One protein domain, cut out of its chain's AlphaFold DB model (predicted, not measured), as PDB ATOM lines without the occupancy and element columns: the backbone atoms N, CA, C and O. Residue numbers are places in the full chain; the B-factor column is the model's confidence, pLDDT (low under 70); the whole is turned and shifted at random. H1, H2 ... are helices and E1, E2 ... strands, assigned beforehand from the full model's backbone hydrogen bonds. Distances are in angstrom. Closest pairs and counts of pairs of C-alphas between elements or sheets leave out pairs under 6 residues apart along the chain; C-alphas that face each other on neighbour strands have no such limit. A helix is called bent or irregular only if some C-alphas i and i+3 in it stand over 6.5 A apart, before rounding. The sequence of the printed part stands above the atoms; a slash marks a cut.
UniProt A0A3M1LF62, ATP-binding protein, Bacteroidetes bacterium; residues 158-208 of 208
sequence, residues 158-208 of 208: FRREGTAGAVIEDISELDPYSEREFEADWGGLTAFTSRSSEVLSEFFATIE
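AT A GLANCE: This is residues 158 to 208 of the 208 residues of the protein "ATP-binding protein" of Bacteroidetes bacterium (UniProt A0A3M1LF62). A two-stranded hairpin, E1 and E2, stands at one end of an elongated model, a loop region with the short helix H1 lies in the middle, and the long helix H2 leads away to the other end. Residues 195 to 208, of which 195 to 207 belong to H2, stick out as a free arm that makes much of the length. The printed part has 51 residues, with two named strands followed by two named helices, in the order E1, E2, H1, H2; the sheet has the order E1 - E2 and is antiparallel, and the class is mixed, helices and strands. The whole is only just loose, close to extended, with a radius of gyration of the C-alphas of 14.5 A and spans of 47 by 26 by 15 A.

HOW THE PARTS SIT: E1, residues 158 to 161, and E2, residues 165 to 170, are antiparallel neighbours and form a hairpin, with 136 degrees between their N-to-C directions. The C-alphas of Arg 160 and Ala 166 face each other at 4.5 A. Across the pair, N 159 and O 167 are within hydrogen-bond range at 2.8 A, and so are N 167 and O 159 at 2.8 A. H1, residues 181 to 184, is only just apart from E1, with the closest C-alphas 8.4 A from each other. H2, residues 191 to 207, is only just apart from H1, with the closest C-alphas 8.3 A from each other. H2 is apart from both E1 and E2. In H2, 12 of 13 pairs of O i and N i+4 are within hydrogen-bond range; H1 is too short for such a pair, but its one pair of O i and N i+3 is within range.

IN THESE COORDINATES: E1 begins at C-alpha 158, at (-10.325, -17.382, 67.584), and has four residues. E2 is the longest strand, with 16.4 A from C-alpha 165 to C-alpha 170, the latter at (-12.790, -23.611, 73.699). H1 has four residues, from Glu 181 to Ala 184. H2 is 25.0 A from C-alpha 191, at (3.454, -24.731, 66.832), to C-alpha 207, at (22.983, -39.781, 62.862). Neither helix is bent.

THE WHOLE: The two C-alphas farthest apart are those of Ala 164 and Glu 208, at 48.4 A. Without the residues that stand free, the body has 37 residues, spans 29 by 20 by 14 A and has a radius of gyration of 10.4 A. The printed part has no cut and ends at residue 208, the chain's last. The link from E1 to E2 is tight, with 3 residues; those from E2 to H1, with 10, and from H1 to H2, with 6, are short. The mean pLDDT of the printed part is 88.9, and residues 163 to 164 and residue 208 are under 70.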
ATOM      1  N   PHE A 158      -9.570 -17.969  68.685       92.00
ATOM      2  CA  PHE A 158     -10.325 -17.382  67.584       92.00
ATOM      3  C   PHE A 158      -9.728 -17.879  66.269       92.00
ATOM      4  O   PHE A 158      -8.813 -17.274  65.707       92.00
ATOM      5  N   ARG A 159     -10.247 -19.004  65.781       87.50
ATOM      6  CA  ARG A 159      -9.809 -19.635  64.539       87.50
ATOM      7  C   ARG A 159     -10.434 -18.913  63.352       87.50
ATOM      8  O   ARG A 159     -11.649 -18.758  63.276       87.50
ATOM      9  N   ARG A 160      -9.621 -18.464  62.398       83.19
ATOM     10  CA  ARG A 160     -10.134 -17.867  61.155       83.19
ATOM     11  C   ARG A 160     -10.545 -18.975  60.189       83.19
ATOM     12  O   ARG A 160      -9.716 -19.813  59.848       83.19
ATOM     13  N   GLU A 161     -11.790 -18.952  59.719       75.94
ATOM     14  CA  GLU A 161     -12.262 -19.838  58.650       75.94
ATOM     15  C   GLU A 161     -12.498 -19.037  57.367       75.94
ATOM     16  O   GLU A 161     -13.505 -18.341  57.207       75.94
ATOM     17  N   GLY A 162     -11.541 -19.128  56.439       71.50
ATOM     18  CA  GLY A 162     -11.629 -18.485  55.129       71.50
ATOM     19  C   GLY A 162     -11.957 -16.989  55.217       71.50
ATOM     20  O   GLY A 162     -11.342 -16.243  55.978       71.50
ATOM     21  N   THR A 163     -12.933 -16.546  54.424       69.38
ATOM     22  CA  THR A 163     -13.413 -15.153  54.382       69.38
ATOM     23  C   THR A 163     -14.669 -14.907  55.230       69.38
ATOM     24  O   THR A 163     -15.148 -13.776  55.277       69.38
ATOM     25  N   ALA A 164     -15.213 -15.937  55.892       62.84
ATOM     26  CA  ALA A 164     -16.563 -15.921  56.466       62.84
ATOM     27  C   ALA A 164     -16.634 -15.516  57.953       62.84
ATOM     28  O   ALA A 164     -17.731 -15.334  58.479       62.84
ATOM     29  N   GLY A 165     -15.496 -15.332  58.630       72.50
ATOM     30  CA  GLY A 165     -15.442 -14.874  60.022       72.50
ATOM     31  C   GLY A 165     -14.484 -15.687  60.893       72.50
ATOM     32  O   GLY A 165     -13.668 -16.464  60.394       72.50
ATOM     33  N   ALA A 166     -14.558 -15.467  62.208       82.00
ATOM     34  CA  ALA A 166     -13.813 -16.234  63.203       82.00
ATOM     35  C   ALA A 166     -14.744 -17.230  63.909       82.00
ATOM     36  O   ALA A 166     -15.808 -16.845  64.395       82.00
ATOM     37  N   VAL A 167     -14.322 -18.489  63.981       88.94
ATOM     38  CA  VAL A 167     -14.910 -19.529  64.827       88.94
ATOM     39  C   VAL A 167     -14.211 -19.488  66.183       88.94
ATOM     40  O   VAL A 167     -12.989 -19.367  66.256       88.94
ATOM     41  N   ILE A 168     -14.990 -19.550  67.261       92.38
ATOM     42  CA  ILE A 168     -14.464 -19.537  68.628       92.38
ATOM     43  C   ILE A 168     -14.388 -20.978  69.121       92.38
ATOM     44  O   ILE A 168     -15.415 -21.640  69.256       92.38
ATOM     45  N   GLU A 169     -13.178 -21.432  69.414       93.31
ATOM     46  CA  GLU A 169     -12.890 -22.752  69.966       93.31
ATOM     47  C   GLU A 169     -12.582 -22.625  71.463       93.31
ATOM     48  O   GLU A 169     -11.791 -21.770  71.874       93.31
ATOM     49  N   ASP A 170     -13.189 -23.473  72.294       95.69
ATOM     50  CA  ASP A 170     -12.790 -23.611  73.699       95.69
ATOM     51  C   ASP A 170     -11.555 -24.521  73.780       95.69
ATOM     52  O   ASP A 170     -11.607 -25.703  73.413       95.69
ATOM     53  N   ILE A 171     -10.448 -23.939  74.242       96.31
ATOM     54  CA  ILE A 171      -9.156 -24.601  74.461       96.31
ATOM     55  C   ILE A 171      -8.734 -24.483  75.928       96.31
ATOM     56  O   ILE A 171      -7.549 -24.423  76.244       96.31
ATOM     57  N   SER A 172      -9.697 -24.401  76.854       96.31
ATOM     58  CA  SER A 172      -9.427 -24.256  78.293       96.31
ATOM     59  C   SER A 172      -8.656 -25.439  78.891       96.31
ATOM     60  O   SER A 172      -8.159 -25.329  80.019       96.31
ATOM     61  N   GLU A 173      -8.552 -26.563  78.172       94.31
ATOM     62  CA  GLU A 173      -7.710 -27.689  78.575       94.31
ATOM     63  C   GLU A 173      -6.226 -27.404  78.385       94.31
ATOM     64  O   GLU A 173      -5.429 -27.811  79.233       94.31
ATOM     65  N   LEU A 174      -5.876 -26.635  77.346       95.00
ATOM     66  CA  LEU A 174      -4.494 -26.350  76.956       95.00
ATOM     67  C   LEU A 174      -3.646 -27.631  76.928       95.00
ATOM     68  O   LEU A 174      -2.487 -27.619  77.335       95.00
ATOM     69  N   ASP A 175      -4.246 -28.748  76.520       93.50
ATOM     70  CA  ASP A 175      -3.606 -30.055  76.552       93.50
ATOM     71  C   ASP A 175      -2.618 -30.184  75.382       93.50
ATOM     72  O   ASP A 175      -3.072 -30.284  74.240       93.50
ATOM     73  N   PRO A 176      -1.292 -30.205  75.635       89.88
ATOM     74  CA  PRO A 176      -0.289 -30.333  74.579       89.88
ATOM     75  C   PRO A 176      -0.340 -31.692  73.864       89.88
ATOM     76  O   PRO A 176       0.293 -31.853  72.826       89.88
ATOM     77  N   TYR A 177      -1.075 -32.667  74.407       90.50
ATOM     78  CA  TYR A 177      -1.272 -33.991  73.818       90.50
ATOM     79  C   TYR A 177      -2.640 -34.153  73.140       90.50
ATOM     80  O   TYR A 177      -3.000 -35.264  72.751       90.50
ATOM     81  N   SER A 178      -3.412 -33.070  72.999       93.19
ATOM     82  CA  SER A 178      -4.719 -33.109  72.339       93.19
ATOM     83  C   SER A 178      -4.598 -33.548  70.875       93.19
ATOM     84  O   SER A 178      -3.713 -33.107  70.147       93.19
ATOM     85  N   GLU A 179      -5.549 -34.357  70.400       92.31
ATOM     86  CA  GLU A 179      -5.670 -34.678  68.968       92.31
ATOM     87  C   GLU A 179      -6.071 -33.447  68.131       92.31
ATOM     88  O   GLU A 179      -5.921 -33.431  66.908       92.31
ATOM     89  N   ARG A 180      -6.594 -32.392  68.776       91.75
ATOM     90  CA  ARG A 180      -6.927 -31.123  68.121       91.75
ATOM     91  C   ARG A 180      -5.668 -30.261  68.044       91.75
ATOM     92  O   ARG A 180      -5.266 -29.680  69.046       91.75
ATOM     93  N   GLU A 181      -5.101 -30.097  66.849       88.50
ATOM     94  CA  GLU A 181      -3.851 -29.342  66.623       88.50
ATOM     95  C   GLU A 181      -3.874 -27.933  67.247       88.50
ATOM     96  O   GLU A 181      -2.943 -27.525  67.933       88.50
ATOM     97  N   PHE A 182      -4.980 -27.197  67.101       89.50
ATOM     98  CA  PHE A 182      -5.117 -25.860  67.690       89.50
ATOM     99  C   PHE A 182      -5.201 -25.861  69.224       89.50
ATOM    100  O   PHE A 182      -5.023 -24.812  69.834       89.50
ATOM    101  N   GLU A 183      -5.513 -26.984  69.864       93.38
ATOM    102  CA  GLU A 183      -5.434 -27.117  71.317       93.38
ATOM    103  C   GLU A 183      -4.045 -27.575  71.745       93.38
ATOM    104  O   GLU A 183      -3.510 -26.980  72.672       93.38
ATOM    105  N   ALA A 184      -3.447 -28.542  71.043       92.06
ATOM    106  CA  ALA A 184      -2.090 -29.020  71.311       92.06
ATOM    107  C   ALA A 184      -1.049 -27.899  71.204       92.06
ATOM    108  O   ALA A 184      -0.203 -27.739  72.081       92.06
ATOM    109  N   ASP A 185      -1.173 -27.059  70.176       92.88
ATOM    110  CA  ASP A 185      -0.262 -25.943  69.931       92.88
ATOM    111  C   ASP A 185      -0.747 -24.602  70.511       92.88
ATOM    112  O   ASP A 185      -0.276 -23.529  70.113       92.88
ATOM    113  N   TRP A 186      -1.731 -24.636  71.414       94.38
ATOM    114  CA  TRP A 186      -2.264 -23.456  72.106       94.38
ATOM    115  C   TRP A 186      -2.636 -22.305  71.155       94.38
ATOM    116  O   TRP A 186      -2.165 -21.170  71.267       94.38
ATOM    117  N   GLY A 187      -3.469 -22.607  70.164       90.38
ATOM    118  CA  GLY A 187      -3.887 -21.678  69.117       90.38
ATOM    119  C   GLY A 187      -2.791 -21.375  68.093       90.38
ATOM    120  O   GLY A 187      -2.847 -20.347  67.420       90.38
ATOM    121  N   GLY A 188      -1.781 -22.242  67.991       90.62
ATOM    122  CA  GLY A 188      -0.628 -22.083  67.107       90.62
ATOM    123  C   GLY A 188       0.532 -21.290  67.716       90.62
ATOM    124  O   GLY A 188       1.539 -21.081  67.036       90.62
ATOM    125  N   LEU A 189       0.427 -20.854  68.978       91.44
ATOM    126  CA  LEU A 189       1.474 -20.088  69.660       91.44
ATOM    127  C   LEU A 189       2.733 -20.917  69.940       91.44
ATOM    128  O   LEU A 189       3.829 -20.357  69.959       91.44
ATOM    129  N   THR A 190       2.600 -22.231  70.116       90.50
ATOM    130  CA  THR A 190       3.737 -23.143  70.334       90.50
ATOM    131  C   THR A 190       4.087 -23.975  69.103       90.50
ATOM    132  O   THR A 190       5.140 -24.609  69.088       90.50
ATOM    133  N   ALA A 191       3.305 -23.887  68.022       89.00
ATOM    134  CA  ALA A 191       3.454 -24.731  66.832       89.00
ATOM    135  C   ALA A 191       4.849 -24.669  66.192       89.00
ATOM    136  O   ALA A 191       5.374 -25.666  65.701       89.00
ATOM    137  N   PHE A 192       5.480 -23.488  66.178       90.06
ATOM    138  CA  PHE A 192       6.842 -23.367  65.654       90.06
ATOM    139  C   PHE A 192       7.856 -24.105  66.532       90.06
ATOM    140  O   PHE A 192       8.759 -24.755  66.008       90.06
ATOM    141  N   THR A 193       7.698 -24.042  67.853       87.94
ATOM    142  CA  THR A 193       8.552 -24.766  68.796       87.94
ATOM    143  C   THR A 193       8.337 -26.270  68.669       87.94
ATOM    144  O   THR A 193       9.323 -26.986  68.536       87.94
ATOM    145  N   SER A 194       7.082 -26.730  68.599       87.00
ATOM    146  CA  SER A 194       6.725 -28.141  68.391       87.00
ATOM    147  C   SER A 194       7.407 -28.714  67.144       87.00
ATOM    148  O   SER A 194       8.181 -29.666  67.244       87.00
ATOM    149  N   ARG A 195       7.241 -28.054  65.986       91.12
ATOM    150  CA  ARG A 195       7.902 -28.456  64.731       91.12
ATOM    151  C   ARG A 195       9.427 -28.411  64.820       91.12
ATOM    152  O   ARG A 195      10.105 -29.242  64.228       91.12
ATOM    153  N   SER A 196       9.983 -27.434  65.538       91.44
ATOM    154  CA  SER A 196      11.441 -27.332  65.706       91.44
ATOM    155  C   SER A 196      11.997 -28.528  66.483       91.44
ATOM    156  O   SER A 196      13.034 -29.073  66.112       91.44
ATOM    157  N   SER A 197      11.305 -28.946  67.546       90.50
ATOM    158  CA  SER A 197      11.661 -30.127  68.336       90.50
ATOM    159  C   SER A 197      11.533 -31.423  67.536       90.50
ATOM    160  O   SER A 197      12.413 -32.273  67.637       90.50
ATOM    161  N   GLU A 198      10.487 -31.553  66.721       90.62
ATOM    162  CA  GLU A 198      10.272 -32.702  65.834       90.62
ATOM    163  C   GLU A 198      11.406 -32.845  64.811       90.62
ATOM    164  O   GLU A 198      12.072 -33.878  64.777       90.62
ATOM    165  N   VAL A 199      11.728 -31.769  64.080       95.00
ATOM    166  CA  VAL A 199      12.826 -31.756  63.096       95.00
ATOM    167  C   VAL A 199      14.167 -32.135  63.730       95.00
ATOM    168  O   VAL A 199      14.943 -32.887  63.141       95.00
ATOM    169  N   LEU A 200      14.462 -31.630  64.932       94.19
ATOM    170  CA  LEU A 200      15.690 -31.990  65.646       94.19
ATOM    171  C   LEU A 200      15.692 -33.463  66.065       94.19
ATOM    172  O   LEU A 200      16.718 -34.126  65.923       94.19
ATOM    173  N   SER A 201      14.565 -33.978  66.562       93.94
ATOM    174  CA  SER A 201      14.429 -35.383  66.954       93.94
ATOM    175  C   SER A 201      14.657 -36.323  65.770       93.94
ATOM    176  O   SER A 201      15.391 -37.302  65.901       93.94
ATOM    177  N   GLU A 202      14.074 -36.018  64.610       94.25
ATOM    178  CA  GLU A 202      14.277 -36.782  63.376       94.25
ATOM    179  C   GLU A 202      15.732 -36.728  62.915       94.25
ATOM    180  O   GLU A 202      16.333 -37.759  62.623       94.25
ATOM    181  N   PHE A 203      16.329 -35.533  62.897       95.38
ATOM    182  CA  PHE A 203      17.721 -35.365  62.499       95.38
ATOM    183  C   PHE A 203      18.668 -36.181  63.389       95.38
ATOM    184  O   PHE A 203      19.524 -36.898  62.870       95.38
ATOM    185  N   PHE A 204      18.496 -36.133  64.714       95.44
ATOM    186  CA  PHE A 204      19.339 -36.901  65.634       95.44
ATOM    187  C   PHE A 204      19.159 -38.415  65.486       95.44
ATOM    188  O   PHE A 204      20.150 -39.136  65.534       95.44
ATOM    189  N   ALA A 205      17.947 -38.892  65.193       93.19
ATOM    190  CA  ALA A 205      17.696 -40.308  64.918       93.19
ATOM    191  C   ALA A 205      18.353 -40.818  63.618       93.19
ATOM    192  O   ALA A 205      18.495 -42.024  63.442       93.19
ATOM    193  N   THR A 206      18.744 -39.929  62.695       91.62
ATOM    194  CA  THR A 206      19.435 -40.313  61.447       91.62
ATOM    195  C   THR A 206      20.958 -40.367  61.558       91.62
ATOM    196  O   THR A 206      21.609 -40.869  60.641       91.62
ATOM    197  N   ILE A 207      21.530 -39.823  62.637       91.75
ATOM    198  CA  ILE A 207      22.983 -39.781  62.862       91.75
ATOM    199  C   ILE A 207      23.457 -40.718  63.988       91.75
ATOM    200  O   ILE A 207      24.662 -40.769  64.243       91.75
ATOM    201  N   GLU A 208      22.536 -41.441  64.634       57.75
ATOM    202  CA  GLU A 208      22.805 -42.619  65.484       57.75
ATOM    203  C   GLU A 208      22.808 -43.912  64.655       57.75
ATOM    204  O   GLU A 208      23.676 -44.775  64.930       57.75
TER     205      GLU A 208